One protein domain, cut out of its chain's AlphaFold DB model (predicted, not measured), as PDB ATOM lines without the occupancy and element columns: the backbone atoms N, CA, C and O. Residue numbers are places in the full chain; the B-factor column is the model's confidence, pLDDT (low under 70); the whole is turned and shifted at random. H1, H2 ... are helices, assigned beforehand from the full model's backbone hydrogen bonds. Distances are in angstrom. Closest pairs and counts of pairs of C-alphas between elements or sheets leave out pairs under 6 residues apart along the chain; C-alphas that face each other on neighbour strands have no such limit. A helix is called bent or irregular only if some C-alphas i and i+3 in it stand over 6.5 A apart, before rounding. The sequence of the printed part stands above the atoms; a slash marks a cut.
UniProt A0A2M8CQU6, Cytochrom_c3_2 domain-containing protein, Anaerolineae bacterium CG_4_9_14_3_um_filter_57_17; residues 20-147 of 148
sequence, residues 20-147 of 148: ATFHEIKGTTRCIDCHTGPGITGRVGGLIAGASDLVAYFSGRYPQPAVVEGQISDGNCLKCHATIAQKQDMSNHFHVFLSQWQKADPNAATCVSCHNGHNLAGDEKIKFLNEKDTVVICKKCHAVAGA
ATOM      1  N   ALA A  20      96.583 157.820 168.226       93.00
ATOM      2  CA  ALA A  20      95.453 156.897 168.250       93.00
ATOM      3  C   ALA A  20      94.119 157.652 168.191       93.00
ATOM      4  O   ALA A  20      93.251 157.317 167.385       93.00
ATOM      5  N   THR A  21      93.987 158.724 168.969       90.75
ATOM      6  CA  THR A  21      92.827 159.619 168.973       90.75
ATOM      7  C   THR A  21      92.669 160.293 167.616       90.75
ATOM      8  O   THR A  21      91.552 160.402 167.121       90.75
ATOM      9  N   PHE A  22      93.765 160.683 166.958       93.19
ATOM     10  CA  PHE A  22      93.714 161.176 165.581       93.19
ATOM     11  C   PHE A  22      93.099 160.150 164.617       93.19
ATOM     12  O   PHE A  22      92.215 160.491 163.828       93.19
ATOM     13  N   HIS A  23      93.522 158.887 164.697       92.88
ATOM     14  CA  HIS A  23      93.005 157.819 163.838       92.88
ATOM     15  C   HIS A  23      91.544 157.446 164.138       92.88
ATOM     16  O   HIS A  23      90.804 157.156 163.195       92.88
ATOM     17  N   GLU A  24      91.127 157.514 165.404       90.50
ATOM     18  CA  GLU A  24      89.736 157.311 165.832       90.50
ATOM     19  C   GLU A  24      88.835 158.468 165.372       90.50
ATOM     20  O   GLU A  24      87.798 158.237 164.751       90.50
ATOM     21  N   ILE A  25      89.242 159.726 165.600       88.75
ATOM     22  CA  ILE A  25      88.465 160.916 165.206       88.75
ATOM     23  C   ILE A  25      88.311 160.997 163.686       88.75
ATOM     24  O   ILE A  25      87.246 161.370 163.195       88.75
ATOM     25  N   LYS A  26      89.341 160.606 162.922       87.00
ATOM     26  CA  LYS A  26      89.259 160.531 161.456       87.00
ATOM     27  C   LYS A  26      88.169 159.557 160.984       87.00
ATOM     28  O   LYS A  26      87.691 159.682 159.859       87.00
ATOM     29  N   GLY A  27      87.780 158.588 161.816       85.50
ATOM     30  CA  GLY A  27      86.667 157.671 161.563       85.50
ATOM     31  C   GLY A  27      86.952 156.581 160.528       85.50
ATOM     32  O   GLY A  27      86.053 155.822 160.176       85.50
ATOM     33  N   THR A  28      88.188 156.483 160.031       87.88
ATOM     34  CA  THR A  28      88.596 155.474 159.036       87.88
ATOM     35  C   THR A  28      89.342 154.290 159.643       87.88
ATOM     36  O   THR A  28      89.654 153.347 158.923       87.88
ATOM     37  N   THR A  29      89.664 154.345 160.937       91.44
ATOM     38  CA  THR A  29      90.517 153.366 161.620       91.44
ATOM     39  C   THR A  29      89.899 153.026 162.965       91.44
ATOM     40  O   THR A  29      89.511 153.925 163.700       91.44
ATOM     41  N   ARG A  30      89.819 151.739 163.299       91.25
ATOM     42  CA  ARG A  30      89.389 151.243 164.615       91.25
ATOM     43  C   ARG A  30      90.609 150.799 165.409       91.25
ATOM     44  O   ARG A  30      91.617 150.412 164.822       91.25
ATOM     45  N   CYS A  31      90.480 150.694 166.730       89.50
ATOM     46  CA  CYS A  31      91.561 150.217 167.606       89.50
ATOM     47  C   CYS A  31      92.178 148.893 167.110       89.50
ATOM     48  O   CYS A  31      93.395 148.741 167.018       89.50
ATOM     49  N   ILE A  32      91.326 147.939 166.709       89.81
ATOM     50  CA  ILE A  32      91.766 146.623 166.227       89.81
ATOM     51  C   ILE A  32      92.548 146.682 164.913       89.81
ATOM     52  O   ILE A  32      93.312 145.763 164.633       89.81
ATOM     53  N   ASP A  33      92.392 147.730 164.104       91.31
ATOM     54  CA  ASP A  33      93.088 147.823 162.820       91.31
ATOM     55  C   ASP A  33      94.603 148.019 163.036       91.31
ATOM     56  O   ASP A  33      95.404 147.511 162.244       91.31
ATOM     57  N   CYS A  34      94.989 148.624 164.169       91.56
ATOM     58  CA  CYS A  34      96.373 148.753 164.632       91.56
ATOM     59  C   CYS A  34      96.811 147.611 165.564       91.56
ATOM     60  O   CYS A  34      97.958 147.177 165.494       91.56
ATOM     61  N   HIS A  35      95.923 147.115 166.431       91.00
ATOM     62  CA  HIS A  35      96.265 146.103 167.445       91.00
ATOM     63  C   HIS A  35      96.195 144.649 166.953       91.00
ATOM     64  O   HIS A  35      96.577 143.735 167.676       91.00
ATOM     65  N   THR A  36      95.734 144.406 165.724       90.44
ATOM     66  CA  THR A  36      95.724 143.064 165.120       90.44
ATOM     67  C   THR A  36      96.619 143.023 163.892       90.44
ATOM     68  O   THR A  36      96.719 144.014 163.173       90.44
ATOM     69  N   GLY A  37      97.272 141.886 163.639       91.12
ATOM     70  CA  GLY A  37      98.143 141.682 162.473       91.12
ATOM     71  C   GLY A  37      97.438 141.894 161.117       91.12
ATOM     72  O   GLY A  37      96.205 141.942 161.056       91.12
ATOM     73  N   PRO A  38      98.173 141.988 159.996       91.31
ATOM     74  CA  PRO A  38      97.583 141.919 158.661       91.31
ATOM     75  C   PRO A  38      97.079 140.514 158.300       91.31
ATOM     76  O   PRO A  38      97.536 139.502 158.832       91.31
ATOM     77  N   GLY A  39      96.133 140.465 157.358       92.06
ATOM     78  CA  GLY A  39      95.613 139.224 156.785       92.06
ATOM     79  C   GLY A  39      94.811 138.346 157.756       92.06
ATOM     80  O   GLY A  39      94.358 138.775 158.818       92.06
ATOM     81  N   ILE A  40      94.615 137.086 157.358       93.19
ATOM     82  CA  ILE A  40      93.819 136.108 158.116       93.19
ATOM     83  C   ILE A  40      94.515 135.727 159.427       93.19
ATOM     84  O   ILE A  40      93.853 135.605 160.453       93.19
ATOM     85  N   THR A  41      95.842 135.586 159.421       91.75
ATOM     86  CA  THR A  41      96.619 135.244 160.621       91.75
ATOM     87  C   THR A  41      96.472 136.311 161.699       91.75
ATOM     88  O   THR A  41      96.176 135.986 162.847       91.75
ATOM     89  N   GLY A  42      96.571 137.589 161.326       90.81
ATOM     90  CA  GLY A  42      96.330 138.703 162.237       90.81
ATOM     91  C   GLY A  42      94.903 138.749 162.777       90.81
ATOM     92  O   GLY A  42      94.702 138.977 163.971       90.81
ATOM     93  N   ARG A  43      93.908 138.458 161.928       91.38
ATOM     94  CA  ARG A  43      92.500 138.368 162.339       91.38
ATOM     95  C   ARG A  43      92.268 137.251 163.355       91.38
ATOM     96  O   ARG A  43      91.598 137.488 164.357       91.38
ATOM     97  N   VAL A  44      92.806 136.058 163.103       93.62
ATOM     98  CA  VAL A  44      92.709 134.914 164.023       93.62
ATOM     99  C   VAL A  44      93.416 135.229 165.338       93.62
ATOM    100  O   VAL A  44      92.822 135.037 166.395       93.62
ATOM    101  N   GLY A  45      94.625 135.795 165.285       90.75
ATOM    102  CA  GLY A  45      95.357 136.226 166.477       90.75
ATOM    103  C   GLY A  45      94.562 137.219 167.330       90.75
ATOM    104  O   GLY A  45      94.443 137.031 168.535       90.75
ATOM    105  N   GLY A  46      93.924 138.214 166.703       89.94
ATOM    106  CA  GLY A  46      93.067 139.170 167.408       89.94
ATOM    107  C   GLY A  46      91.836 138.539 168.068       89.94
ATOM    108  O   GLY A  46      91.452 138.938 169.164       89.94
ATOM    109  N   LEU A  47      91.220 137.536 167.431       93.12
ATOM    110  CA  LEU A  47      90.099 136.799 168.024       93.12
ATOM    111  C   LEU A  47      90.543 135.954 169.225       93.12
ATOM    112  O   LEU A  47      89.832 135.908 170.223       93.12
ATOM    113  N   ILE A  48      91.718 135.322 169.145       92.56
ATOM    114  CA  ILE A  48      92.298 134.551 170.254       92.56
ATOM    115  C   ILE A  48      92.644 135.470 171.430       92.56
ATOM    116  O   ILE A  48      92.332 135.130 172.570       92.56
ATOM    117  N   ALA A  49      93.232 136.641 171.165       89.38
ATOM    118  CA  ALA A  49      93.518 137.637 172.195       89.38
ATOM    119  C   ALA A  49      92.228 138.074 172.910       89.38
ATOM    120  O   ALA A  49      92.115 137.922 174.122       89.38
ATOM    121  N   GLY A  50      91.195 138.471 172.156       89.94
ATOM    122  CA  GLY A  50      89.906 138.852 172.743       89.94
ATOM    123  C   GLY A  50      89.208 137.717 173.505       89.94
ATOM    124  O   GLY A  50      88.566 137.959 174.525       89.94
ATOM    125  N   ALA A  51      89.341 136.465 173.052       93.94
ATOM    126  CA  ALA A  51      88.840 135.305 173.790       93.94
ATOM    127  C   ALA A  51      89.606 135.088 175.107       93.94
ATOM    128  O   ALA A  51      88.998 134.756 176.124       93.94
ATOM    129  N   SER A  52      90.921 135.311 175.102       91.00
ATOM    130  CA  SER A  52      91.773 135.206 176.292       91.00
ATOM    131  C   SER A  52      91.419 136.282 177.320       91.00
ATOM    132  O   SER A  52      91.223 135.957 178.492       91.00
ATOM    133  N   ASP A  53      91.211 137.524 176.873       90.81
ATOM    134  CA  ASP A  53      90.733 138.628 177.717       90.81
ATOM    135  C   ASP A  53      89.372 138.311 178.348       90.81
ATOM    136  O   ASP A  53      89.150 138.544 179.539       90.81
ATOM    137  N   LEU A  54      88.456 137.729 177.568       93.50
ATOM    138  CA  LEU A  54      87.136 137.331 178.053       93.50
ATOM    139  C   LEU A  54      87.231 136.263 179.154       93.50
ATOM    140  O   LEU A  54      86.546 136.360 180.175       93.50
ATOM    141  N   VAL A  55      88.094 135.261 178.974       94.75
ATOM    142  CA  VAL A  55      88.347 134.219 179.982       94.75
ATOM    143  C   VAL A  55      88.990 134.818 181.236       94.75
ATOM    144  O   VAL A  55      88.579 134.487 182.353       94.75
ATOM    145  N   ALA A  56      89.961 135.721 181.084       92.25
ATOM    146  CA  ALA A  56      90.593 136.423 182.200       92.25
ATOM    147  C   ALA A  56      89.567 137.230 183.012       92.25
ATOM    148  O   ALA A  56      89.541 137.137 184.241       92.25
ATOM    149  N   TYR A  57      88.663 137.936 182.330       93.00
ATOM    150  CA  TYR A  57      87.572 138.676 182.960       93.00
ATOM    151  C   TYR A  57      86.630 137.761 183.756       93.00
ATOM    152  O   TYR A  57      86.437 137.971 184.953       93.00
ATOM    153  N   PHE A  58      86.087 136.704 183.138       96.62
ATOM    154  CA  PHE A  58      85.142 135.803 183.814       96.62
ATOM    155  C   PHE A  58      85.767 134.977 184.943       96.62
ATOM    156  O   PHE A  58      85.078 134.625 185.897       96.62
ATOM    157  N   SER A  59      87.064 134.678 184.864       96.12
ATOM    158  CA  SER A  59      87.789 133.974 185.930       96.12
ATOM    159  C   SER A  59      88.235 134.885 187.079       96.12
ATOM    160  O   SER A  59      88.840 134.400 188.036       96.12
ATOM    161  N   GLY A  60      87.974 136.198 186.998       94.25
ATOM    162  CA  GLY A  60      88.433 137.186 187.978       94.25
ATOM    163  C   GLY A  60      89.944 137.448 187.938       94.25
ATOM    164  O   GLY A  60      90.476 138.112 188.824       94.25
ATOM    165  N   ARG A  61      90.650 136.945 186.919       89.44
ATOM    166  CA  ARG A  61      92.104 137.081 186.726       89.44
ATOM    167  C   ARG A  61      92.432 138.207 185.749       89.44
ATOM    168  O   ARG A  61      93.228 138.028 184.834       89.44
ATOM    169  N   TYR A  62      91.802 139.359 185.934       87.25
ATOM    170  CA  TYR A  62      91.992 140.523 185.076       87.25
ATOM    171  C   TYR A  62      92.811 141.588 185.821       87.25
ATOM    172  O   TYR A  62      92.234 142.375 186.578       87.25
ATOM    173  N   PRO A  63      94.155 141.594 185.687       84.94
ATOM    174  CA  PRO A  63      94.992 142.563 186.378       84.94
ATOM    175  C   PRO A  63      94.667 143.980 185.904       84.94
ATOM    176  O   PRO A  63      94.420 144.220 184.721       84.94
ATOM    177  N   GLN A  64      94.653 144.916 186.850       86.38
ATOM    178  CA  GLN A  64      94.535 146.342 186.578       86.38
ATOM    179  C   GLN A  64      95.780 147.068 187.099       86.38
ATOM    180  O   GLN A  64      96.146 146.855 188.258       86.38
ATOM    181  N   PRO A  65      96.418 147.926 186.281       85.50
ATOM    182  CA  PRO A  65      96.057 148.273 184.899       85.50
ATOM    183  C   PRO A  65      96.259 147.106 183.915       85.50
ATOM    184  O   PRO A  65      97.115 146.250 184.131       85.50
ATOM    185  N   ALA A  66      95.450 147.072 182.850       80.25
ATOM    186  CA  ALA A  66      95.560 146.044 181.816       80.25
ATOM    187  C   ALA A  66      96.959 146.083 181.183       80.25
ATOM    188  O   ALA A  66      97.438 147.145 180.778       80.25
ATOM    189  N   VAL A  67      97.611 144.925 181.107       79.06
ATOM    190  CA  VAL A  67      98.917 144.804 180.460       79.06
ATOM    191  C   VAL A  67      98.683 144.733 178.957       79.06
ATOM    192  O   VAL A  67      97.981 143.848 178.478       79.06
ATOM    193  N   VAL A  68      99.251 145.676 178.209       75.31
ATOM    194  CA  VAL A  68      99.246 145.606 176.745       75.31
ATOM    195  C   VAL A  68     100.278 144.565 176.332       75.31
ATOM    196  O   VAL A  68     101.484 144.791 176.452       75.31
ATOM    197  N   GLU A  69      99.807 143.408 175.879       70.94
ATOM    198  CA  GLU A  69     100.676 142.351 175.376       70.94
ATOM    199  C   GLU A  69     101.084 142.635 173.928       70.94
ATOM    200  O   GLU A  69     100.254 142.699 173.023       70.94
ATOM    201  N   GLY A  70     102.392 142.775 173.714       73.25
ATOM    202  CA  GLY A  70     102.976 142.922 172.387       73.25
ATOM    203  C   GLY A  70     102.966 144.357 171.859       73.25
ATOM    204  O   GLY A  70     101.972 145.080 171.886       73.25
ATOM    205  N   GLN A  71     104.115 144.770 171.332       82.06
ATOM    206  CA  GLN A  71     104.238 146.022 170.602       82.06
ATOM    207  C   GLN A  71     103.575 145.886 169.223       82.06
ATOM    208  O   GLN A  71     103.677 144.846 168.569       82.06
ATOM    209  N   ILE A  72     102.903 146.946 168.767       90.94
ATOM    210  CA  ILE A  72     102.336 147.012 167.415       90.94
ATOM    211  C   ILE A  72     103.477 146.882 166.399       90.94
ATOM    212  O   ILE A  72     104.439 147.648 166.444       90.94
ATOM    213  N   SER A  73     103.365 145.921 165.484       92.75
ATOM    214  CA  SER A  73     104.374 145.698 164.446       92.75
ATOM    215  C   SER A  73     104.208 146.662 163.270       92.75
ATOM    216  O   SER A  73     103.101 147.115 162.970       92.75
ATOM    217  N   ASP A  74     105.293 146.907 162.533       94.94
ATOM    218  CA  ASP A  74     105.294 147.756 161.330       94.94
ATOM    219  C   ASP A  74     104.271 147.297 160.285       94.94
ATOM    220  O   ASP A  74     103.631 148.110 159.615       94.94
ATOM    221  N   GLY A  75     104.048 145.982 160.192       94.19
ATOM    222  CA  GLY A  75     103.048 145.396 159.302       94.19
ATOM    223  C   GLY A  75     101.631 145.922 159.549       94.19
ATOM    224  O   GLY A  75     100.831 145.951 158.616       94.19
ATOM    225  N   ASN A  76     101.320 146.387 160.762       94.56
ATOM    226  CA  ASN A  76     100.020 146.975 161.075       94.56
ATOM    227  C   ASN A  76      99.890 148.393 160.515       94.56
ATOM    228  O   ASN A  76      98.832 148.748 160.000       94.56
ATOM    229  N   CYS A  77     100.972 149.171 160.533       94.75
ATOM    230  CA  CYS A  77     101.026 150.510 159.946       94.75
ATOM    231  C   CYS A  77     100.984 150.442 158.410       94.75
ATOM    232  O   CYS A  77     100.268 151.201 157.749       94.75
ATOM    233  N   LEU A  78     101.714 149.485 157.830       94.25
ATOM    234  CA  LEU A  78     101.858 149.331 156.381       94.25
ATOM    235  C   LEU A  78     100.581 148.851 155.672       94.25
ATOM    236  O   LEU A  78     100.504 148.975 154.453       94.25
ATOM    237  N   LYS A  79      99.546 148.407 156.402       92.94
ATOM    238  CA  LYS A  79      98.200 148.167 155.841       92.94
ATOM    239  C   LYS A  79      97.654 149.395 155.106       92.94
ATOM    240  O   LYS A  79      96.974 149.252 154.095       92.94
ATOM    241  N   CYS A  80      97.948 150.587 155.630       94.44
ATOM    242  CA  CYS A  80      97.465 151.862 155.098       94.44
ATOM    243  C   CYS A  80      98.605 152.786 154.639       94.44
ATOM    244  O   CYS A  80      98.392 153.618 153.762       94.44
ATOM    245  N   HIS A  81      99.817 152.628 155.179       94.19
ATOM    246  CA  HIS A  81     100.987 153.457 154.861       94.19
ATOM    247  C   HIS A  81     102.010 152.753 153.949       94.19
ATOM    248  O   HIS A  81     103.208 153.012 154.037       94.19
ATOM    249  N   ALA A  82     101.554 151.874 153.052       93.75
ATOM    250  CA  ALA A  82     102.411 151.029 152.210       93.75
ATOM    251  C   ALA A  82     103.436 151.794 151.348       93.75
ATOM    252  O   ALA A  82     104.467 151.245 150.966       93.75
ATOM    253  N   THR A  83     103.168 153.060 151.031       93.75
ATOM    254  CA  THR A  83     104.005 153.874 150.139       93.75
ATOM    255  C   THR A  83     105.004 154.767 150.875       93.75
ATOM    256  O   THR A  83     105.770 155.479 150.230       93.75
ATOM    257  N   ILE A  84     105.049 154.740 152.213       92.38
ATOM    258  CA  ILE A  84     105.828 155.717 152.990       92.38
ATOM    259  C   ILE A  84     107.341 155.638 152.725       92.38
ATOM    260  O   ILE A  84     108.018 156.661 152.701       92.38
ATOM    261  N   ALA A  85     107.862 154.447 152.429       86.75
ATOM    262  CA  ALA A  85     109.272 154.238 152.097       86.75
ATOM    263  C   ALA A  85     109.623 154.569 150.630       86.75
ATOM    264  O   ALA A  85     110.789 154.518 150.247       86.75
ATOM    265  N   GLN A  86     108.641 154.899 149.785       89.12
ATOM    266  CA  GLN A  86     108.877 155.122 148.354       89.12
ATOM    267  C   GLN A  86     109.435 156.516 148.055       89.12
ATOM    268  O   GLN A  86     110.121 156.698 147.052       89.12
ATOM    269  N   LYS A  87     109.170 157.508 148.914       91.12
ATOM    270  CA  LYS A  87     109.652 158.877 148.714       91.12
ATOM    271  C   LYS A  87     111.123 158.989 149.124       91.12
ATOM    272  O   LYS A  87     111.448 158.907 150.304       91.12
ATOM    273  N   GLN A  88     112.003 159.179 148.148       89.94
ATOM    274  CA  GLN A  88     113.451 159.247 148.350       89.94
ATOM    275  C   GLN A  88     113.904 160.707 148.470       89.94
ATOM    276  O   GLN A  88     114.234 161.343 147.473       89.94
ATOM    277  N   ASP A  89     113.882 161.257 149.683       92.19
ATOM    278  CA  ASP A  89     114.423 162.588 149.966       92.19
ATOM    279  C   ASP A  89     115.020 162.676 151.378       92.19
ATOM    280  O   ASP A  89     114.805 161.804 152.225       92.19
ATOM    281  N   MET A  90     115.764 163.753 151.641       89.62
ATOM    282  CA  MET A  90     116.386 163.986 152.948       89.62
ATOM    283  C   MET A  90     115.378 164.154 154.086       89.62
ATOM    284  O   MET A  90     115.722 163.903 155.233       89.62
ATOM    285  N   SER A  91     114.132 164.520 153.811       89.75
ATOM    286  CA  SER A  91     113.083 164.620 154.829       89.75
ATOM    287  C   SER A  91     112.383 163.284 155.098       89.75
ATOM    288  O   SER A  91     111.533 163.228 155.980       89.75
ATOM    289  N   ASN A  92     112.711 162.221 154.358       92.38
ATOM    290  CA  ASN A  92     112.116 160.888 154.483       92.38
ATOM    291  C   ASN A  92     113.161 159.757 154.574       92.38
ATOM    292  O   ASN A  92     112.794 158.585 154.643       92.38
ATOM    293  N   HIS A  93     114.458 160.087 154.589       93.00
ATOM    294  CA  HIS A  93     115.560 159.117 154.591       93.00
ATOM    295  C   HIS A  93     115.431 158.064 155.705       93.00
ATOM    296  O   HIS A  93     115.737 156.895 155.495       93.00
ATOM    297  N   PHE A  94     114.895 158.436 156.867       92.75
ATOM    298  CA  PHE A  94     114.658 157.507 157.968       92.75
ATOM    299  C   PHE A  94     113.699 156.369 157.593       92.75
ATOM    300  O   PHE A  94     113.982 155.228 157.933       92.75
ATOM    301  N   HIS A  95     112.618 156.623 156.844       94.88
ATOM    302  CA  HIS A  95     111.726 155.556 156.367       94.88
ATOM    303  C   HIS A  95     112.375 154.696 155.281       94.88
ATOM    304  O   HIS A  95     112.129 153.493 155.216       94.88
ATOM    305  N   VAL A  96     113.206 155.306 154.434       92.69
ATOM    306  CA  VAL A  96     113.935 154.612 153.365       92.69
ATOM    307  C   VAL A  96     114.924 153.601 153.947       92.69
ATOM    308  O   VAL A  96     114.943 152.436 153.546       92.69
ATOM    309  N   PHE A  97     115.732 154.041 154.911       92.31
ATOM    310  CA  PHE A  97     116.811 153.242 155.487       92.31
ATOM    311  C   PHE A  97     116.363 152.362 156.661       92.31
ATOM    312  O   PHE A  97     117.119 151.483 157.071       92.31
ATOM    313  N   LEU A  98     115.127 152.514 157.157       93.50
ATOM    314  CA  LEU A  98     114.611 151.744 158.294       93.50
ATOM    315  C   LEU A  98     114.771 150.233 158.096       93.50
ATOM    316  O   LEU A  98     115.295 149.548 158.968       93.50
ATOM    317  N   SER A  99     114.389 149.719 156.924       92.25
ATOM    318  CA  SER A  99     114.491 148.283 156.633       92.25
ATOM    319  C   SER A  99     115.935 147.774 156.592       92.25
ATOM    320  O   SER A  99     116.179 146.597 156.843       92.25
ATOM    321  N   GLN A 100     116.900 148.640 156.272       91.62
ATOM    322  CA  GLN A 100     118.320 148.291 156.292       91.62
ATOM    323  C   GLN A 100     118.821 148.230 157.733       91.62
ATOM    324  O   GLN A 100     119.464 147.251 158.107       91.62
ATOM    325  N   TRP A 101     118.442 149.206 158.565       93.88
ATOM    326  CA  TRP A 101     118.750 149.181 159.993       93.88
ATOM    327  C   TRP A 101     118.136 147.954 160.684       93.88
ATOM    328  O   TRP A 101     118.845 147.235 161.375       93.88
ATOM    329  N   GLN A 102     116.869 147.633 160.410       94.62
ATOM    330  CA  GLN A 102     116.182 146.454 160.960       94.62
ATOM    331  C   GLN A 102     116.803 145.117 160.546       94.62
ATOM    332  O   GLN A 102     116.694 144.134 161.275       94.62
ATOM    333  N   LYS A 103     117.460 145.058 159.383       92.88
ATOM    334  CA  LYS A 103     118.235 143.878 158.969       92.88
ATOM    335  C   LYS A 103     119.575 143.777 159.694       92.88
ATOM    336  O   LYS A 103     120.063 142.667 159.884       92.88
ATOM    337  N   ALA A 104     120.179 144.912 160.042       91.06
ATOM    338  CA  ALA A 104     121.489 144.975 160.681       91.06
ATOM    339  C   ALA A 104     121.420 144.825 162.210       91.06
ATOM    340  O   ALA A 104     122.337 144.266 162.805       91.06
ATOM    341  N   ASP A 105     120.346 145.305 162.840       91.88
ATOM    342  CA  ASP A 105     120.185 145.334 164.293       91.88
ATOM    343  C   ASP A 105     118.774 144.862 164.696       91.88
ATOM    344  O   ASP A 105     117.788 145.518 164.348       91.88
ATOM    345  N   PRO A 106     118.639 143.764 165.466       90.25
ATOM    346  CA  PRO A 106     117.339 143.310 165.965       90.25
ATOM    347  C   PRO A 106     116.674 144.305 166.933       90.25
ATOM    348  O   PRO A 106     115.477 144.191 167.187       90.25
ATOM    349  N   ASN A 107     117.422 145.280 167.464       91.25
ATOM    350  CA  ASN A 107     116.918 146.362 168.314       91.25
ATOM    351  C   ASN A 107     116.680 147.671 167.547       91.25
ATOM    352  O   ASN A 107     116.491 148.725 168.168       91.25
ATOM    353  N   ALA A 108     116.708 147.630 166.211       94.94
ATOM    354  CA  ALA A 108     116.368 148.774 165.385       94.94
ATOM    355  C   ALA A 108     114.967 149.310 165.707       94.94
ATOM    356  O   ALA A 108     114.088 148.609 166.216       94.94
ATOM    357  N   ALA A 109     114.747 150.580 165.381       95.44
ATOM    358  CA  ALA A 109     113.440 151.188 165.554       95.44
ATOM    359  C   ALA A 109     112.355 150.491 164.714       95.44
ATOM    360  O   ALA A 109     112.605 149.877 163.676       95.44
ATOM    361  N   THR A 110     111.120 150.662 165.164       95.25
ATOM    362  CA  THR A 110     109.879 150.303 164.462       95.25
ATOM    363  C   THR A 110     109.066 151.576 164.237       95.25
ATOM    364  O   THR A 110     109.401 152.630 164.789       95.25
ATOM    365  N   CYS A 111     107.968 151.506 163.486       95.44
ATOM    366  CA  CYS A 111     107.079 152.648 163.263       95.44
ATOM    367  C   CYS A 111     106.685 153.324 164.586       95.44
ATOM    368  O   CYS A 111     106.769 154.546 164.716       95.44
ATOM    369  N   VAL A 112     106.326 152.526 165.598       94.31
ATOM    370  CA  VAL A 112     105.871 153.029 166.903       94.31
ATOM    371  C   VAL A 112     106.997 153.495 167.827       94.31
ATOM    372  O   VAL A 112     106.719 154.123 168.846       94.31
ATOM    373  N   SER A 113     108.264 153.246 167.476       94.75
ATOM    374  CA  SER A 113     109.414 153.810 168.198       94.75
ATOM    375  C   SER A 113     109.532 155.324 168.002       94.75
ATOM    376  O   SER A 113     110.035 156.003 168.891       94.75
ATOM    377  N   CYS A 114     109.056 155.847 166.866       94.75
ATOM    378  CA  CYS A 114     108.952 157.286 166.606       94.75
ATOM    379  C   CYS A 114     107.501 157.768 166.772       94.75
ATOM    380  O   CYS A 114     107.238 158.747 167.465       94.75
ATOM    381  N   HIS A 115     106.543 157.050 166.175       94.44
ATOM    382  CA  HIS A 115     105.119 157.389 166.177       94.44
ATOM    383  C   HIS A 115     104.359 156.651 167.290       94.44
ATOM    384  O   HIS A 115     103.630 155.691 167.032       94.44
ATOM    385  N   ASN A 116     104.526 157.080 168.543       91.00
ATOM    386  CA  ASN A 116     103.822 156.459 169.666       91.00
ATOM    387  C   ASN A 116     102.301 156.701 169.574       91.00
ATOM    388  O   ASN A 116     101.843 157.836 169.451       91.00
ATOM    389  N   GLY A 117     101.520 155.621 169.656       91.19
ATOM    390  CA  GLY A 117     100.065 155.661 169.507       91.19
ATOM    391  C   GLY A 117      99.335 156.425 170.614       91.19
ATOM    392  O   GLY A 117      98.388 157.146 170.322       91.19
ATOM    393  N   HIS A 118      99.791 156.293 171.860       91.50
ATOM    394  CA  HIS A 118      99.091 156.773 173.059       91.50
ATOM    395  C   HIS A 118      99.922 157.773 173.876       91.50
ATOM    396  O   HIS A 118      99.763 157.898 175.092       91.50
ATOM    397  N   ASN A 119     100.853 158.471 173.221       91.06
ATOM    398  CA  ASN A 119     101.670 159.489 173.867       91.06
ATOM    399  C   ASN A 119     100.981 160.855 173.803       91.06
ATOM    400  O   ASN A 119     100.953 161.496 172.755       91.06
ATOM    401  N   LEU A 120     100.507 161.326 174.957       91.38
ATOM    402  CA  LEU A 120      99.881 162.644 175.113       91.38
ATOM    403  C   LEU A 120     100.864 163.818 174.941       91.38
ATOM    404  O   LEU A 120     100.442 164.968 174.893       91.38
ATOM    405  N   ALA A 121     102.170 163.545 174.880       92.44
ATOM    406  CA  ALA A 121     103.208 164.532 174.595       92.44
ATOM    407  C   ALA A 121     103.614 164.568 173.107       92.44
ATOM    408  O   ALA A 121     104.669 165.118 172.783       92.44
ATOM    409  N   GLY A 122     102.840 163.942 172.214       91.38
ATOM    410  CA  GLY A 122     103.022 164.061 170.767       91.38
ATOM    411  C   GLY A 122     102.471 165.385 170.227       91.38
ATOM    412  O   GLY A 122     101.436 165.861 170.684       91.38
ATOM    413  N   ASP A 123     103.137 165.973 169.231       92.06
ATOM    414  CA  ASP A 123     102.697 167.221 168.589       92.06
ATOM    415  C   ASP A 123     102.152 166.960 167.174       92.06
ATOM    416  O   ASP A 123     102.854 166.470 166.284       92.06
ATOM    417  N   GLU A 124     100.882 167.308 166.946       91.69
ATOM    418  CA  GLU A 124     100.188 167.173 165.660       91.69
ATOM    419  C   GLU A 124     100.953 167.828 164.490       91.69
ATOM    420  O   GLU A 124     100.991 167.272 163.384       91.69
ATOM    421  N   LYS A 125     101.630 168.965 164.721       92.75
ATOM    422  CA  LYS A 125     102.389 169.698 163.686       92.75
ATOM    423  C   LYS A 125     103.528 168.866 163.106       92.75
ATOM    424  O   LYS A 125     103.827 168.974 161.917       92.75
ATOM    425  N   ILE A 126     104.106 167.999 163.929       92.06
ATOM    426  CA  ILE A 126     105.159 167.052 163.559       92.06
ATOM    427  C   ILE A 126     104.632 165.615 163.527       92.06
ATOM    428  O   ILE A 126     105.379 164.670 163.747       92.06
ATOM    429  N   LYS A 127     103.344 165.432 163.204       92.06
ATOM    430  CA  LYS A 127     102.711 164.115 163.002       92.06
ATOM    431  C   LYS A 127     102.687 163.247 164.267       92.06
ATOM    432  O   LYS A 127     102.907 162.037 164.198       92.06
ATOM    433  N   PHE A 128     102.390 163.875 165.404       94.31
ATOM    434  CA  PHE A 128     102.319 163.270 166.740       94.31
ATOM    435  C   PHE A 128     103.634 162.640 167.211       94.31
ATOM    436  O   PHE A 128     103.639 161.772 168.081       94.31
ATOM    437  N   LEU A 129     104.762 163.086 166.655       94.44
ATOM    438  CA  LEU A 129     106.068 162.769 167.210       94.44
ATOM    439  C   LEU A 129     106.262 163.510 168.533       94.44
ATOM    440  O   LEU A 129     105.767 164.623 168.723       94.44
ATOM    441  N   ASN A 130     107.040 162.905 169.423       94.81
ATOM    442  CA  ASN A 130     107.679 163.622 170.515       94.81
ATOM    443  C   ASN A 130     109.128 163.897 170.105       94.81
ATOM    444  O   ASN A 130     109.901 162.956 169.917       94.81
ATOM    445  N   GLU A 131     109.499 165.165 169.924       93.50
ATOM    446  CA  GLU A 131     110.820 165.536 169.394       93.50
ATOM    447  C   GLU A 131     111.962 164.986 170.257       93.50
ATOM    448  O   GLU A 131     112.900 164.381 169.735       93.50
ATOM    449  N   LYS A 132     111.851 165.123 171.583       94.12
ATOM    450  CA  LYS A 132     112.866 164.654 172.532       94.12
ATOM    451  C   LYS A 132     113.104 163.149 172.396       94.12
ATOM    452  O   LYS A 132     114.258 162.727 172.328       94.12
ATOM    453  N   ASP A 133     112.036 162.360 172.326       94.06
ATOM    454  CA  ASP A 133     112.126 160.904 172.182       94.06
ATOM    455  C   ASP A 133     112.626 160.511 170.782       94.06
ATOM    456  O   ASP A 133     113.478 159.633 170.635       94.06
ATOM    457  N   THR A 134     112.172 161.222 169.748       94.81
ATOM    458  CA  THR A 134     112.527 160.951 168.346       94.81
ATOM    459  C   THR A 134     114.012 161.197 168.088       94.81
ATOM    460  O   THR A 134     114.674 160.370 167.462       94.81
ATOM    461  N   VAL A 135     114.587 162.274 168.635       94.88
ATOM    462  CA  VAL A 135     116.022 162.583 168.498       94.88
ATOM    463  C   VAL A 135     116.905 161.473 169.080       94.88
ATOM    464  O   VAL A 135     117.986 161.204 168.550       94.88
ATOM    465  N   VAL A 136     116.465 160.784 170.139       95.62
ATOM    466  CA  VAL A 136     117.191 159.623 170.681       95.62
ATOM    467  C   VAL A 136     117.234 158.485 169.661       95.62
ATOM    468  O   VAL A 136     118.277 157.848 169.502       95.62
ATOM    469  N   ILE A 137     116.142 158.252 168.931       95.38
ATOM    470  CA  ILE A 137     116.093 157.251 167.861       95.38
ATOM    471  C   ILE A 137     116.985 157.655 166.681       95.38
ATOM    472  O   ILE A 137     117.739 156.813 166.193       95.38
ATOM    473  N   CYS A 138     116.992 158.934 166.286       93.81
ATOM    474  CA  CYS A 138     117.894 159.436 165.241       93.81
ATOM    475  C   CYS A 138     119.362 159.132 165.573       93.81
ATOM    476  O   CYS A 138     120.097 158.623 164.731       93.81
ATOM    477  N   LYS A 139     119.775 159.373 166.827       94.50
ATOM    478  CA  LYS A 139     121.137 159.075 167.296       94.50
ATOM    479  C   LYS A 139     121.474 157.587 167.217       94.50
ATOM    480  O   LYS A 139     122.574 157.254 166.795       94.50
ATOM    481  N   LYS A 140     120.545 156.700 167.594       94.12
ATOM    482  CA  LYS A 140     120.745 155.243 167.493       94.12
ATOM    483  C   LYS A 140     120.937 154.797 166.046       94.12
ATOM    484  O   LYS A 140     121.867 154.052 165.769       94.12
ATOM    485  N   CYS A 141     120.099 155.296 165.138       93.44
ATOM    486  CA  CYS A 141     120.230 155.013 163.712       93.44
ATOM    487  C   CYS A 141     121.583 155.508 163.181       93.44
ATOM    488  O   CYS A 141     122.339 154.732 162.611       93.44
ATOM    489  N   HIS A 142     121.940 156.773 163.434       92.25
ATOM    490  CA  HIS A 142     123.186 157.366 162.934       92.25
ATOM    491  C   HIS A 142     124.449 156.755 163.552       92.25
ATOM    492  O   HIS A 142     125.491 156.769 162.912       92.25
ATOM    493  N   ALA A 143     124.374 156.173 164.750       89.88
ATOM    494  CA  ALA A 143     125.497 155.435 165.328       89.88
ATOM    495  C   ALA A 143     125.859 154.169 164.528       89.88
ATOM    496  O   ALA A 143     126.992 153.707 164.611       89.88
ATOM    497  N   VAL A 144     124.907 153.614 163.766       83.25
ATOM    498  CA  VAL A 144     125.098 152.405 162.946       83.25
ATOM    499  C   VAL A 144     125.173 152.745 161.453       83.25
ATOM    500  O   VAL A 144     125.975 152.163 160.732       83.25
ATOM    501  N   ALA A 145     124.357 153.692 160.987       76.12
ATOM    502  CA  ALA A 145     124.214 154.065 159.578       76.12
ATOM    503  C   ALA A 145     125.030 155.303 159.161       76.12
ATOM    504  O   ALA A 145     125.122 155.586 157.972       76.12
ATOM    505  N   GLY A 146     125.578 156.060 160.118       65.31
ATOM    506  CA  GLY A 146     126.357 157.286 159.893       65.31
ATOM    507  C   GLY A 146     127.830 157.167 160.288       65.31
ATOM    508  O   GLY A 146     128.482 158.188 160.484       65.31
ATOM    509  N   ALA A 147     128.340 155.943 160.453       53.38
ATOM    510  CA  ALA A 147     129.766 155.688 160.612       53.38
ATOM    511  C   ALA A 147     130.444 155.668 159.230       53.38
ATOM    512  O   ALA A 147     130.655 154.603 158.652       53.38
TER     513      ALA A 147
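What this domain is: This is residues 20 to 147 of the 148 residues of the protein "Cytochrom_c3_2 domain-containing protein" of Anaerolineae bacterium CG_4_9_14_3_um_filter_57_17 (UniProt A0A2M8CQU6). The long helix H3 makes one end of an elongated body, and H5 and H7 lie at the other end. Between them the short helices H2, H4 and H6 form the middle, with long loops round them; residues 55 to 60, of which 55 to 58 belong to H3, stick out. The 128 printed residues include seven named helices, H1 to H7 in chain order, and no named strand: the class is all helix. The whole is only just loose, close to compact, with a radius of gyration of the C-alphas of 16.9 A and spans of 53 by 31 by 26 A.

Where its parts are: H3, residues 39 to 58, is 29.2 A long, from C-alpha 39 at (95.613, 139.224, 156.785) to C-alpha 58 at (85.142, 135.803, 183.814). H1 is residues 20 to 25, H2 31 to 35, H4 74 to 78 and H6 111 to 114. H5, residues 93 to 104, is 16.5 A long and irregular: C-alphas 96 and 99 are 7.1 A apart. H7, residues 131 to 145, is 20.2 A long and ends at C-alpha 145 (124.214, 154.065, 159.578).

How they stand to each other: H3 is close to but not clearly touching H2; their closest C-alphas, of His 35 and Gly 46, are 7.6 A apart. H2 touches H4, closest at the C-alphas of Cys 34 and Asn 76, 5.4 A. H4 and H6 only just touch, with 3 pairs of C-alphas within 8 A, Asp 74 and Cys 111 closest at 5.6 A. H6 touches residues 133 to 137 of H7, closest at the C-alphas of Cys 114 and Thr 134, 5.4 A. H5, with residue 101 alone, only just touches residues 141 to 145 of H7, with 3 such pairs; the closest C-alphas, of Trp 101 and Cys 141, are 7.1 A apart, and the helices run the same way at a steep tilt of 56 degrees. H1 is close to but not clearly touching H2, with the C-alphas of Glu 24 and Cys 31 closest at 7.5 A. H3 and H7 are apart. Every O i to N i+4 pair is within hydrogen-bond range in H1, H2, H3 and H4, against 6 of 8 in H5 and 9 of 11 in H7; H6 is too short for such a pair.

The domain as a whole: The C-alphas farthest apart, of Phe 58 and Ala 147, are 54.1 A apart. The printed part has no cut. The links H3 to H4, H4 to H5 and H6 to H7 are long. Residues 146 to 147 have pLDDT under 70.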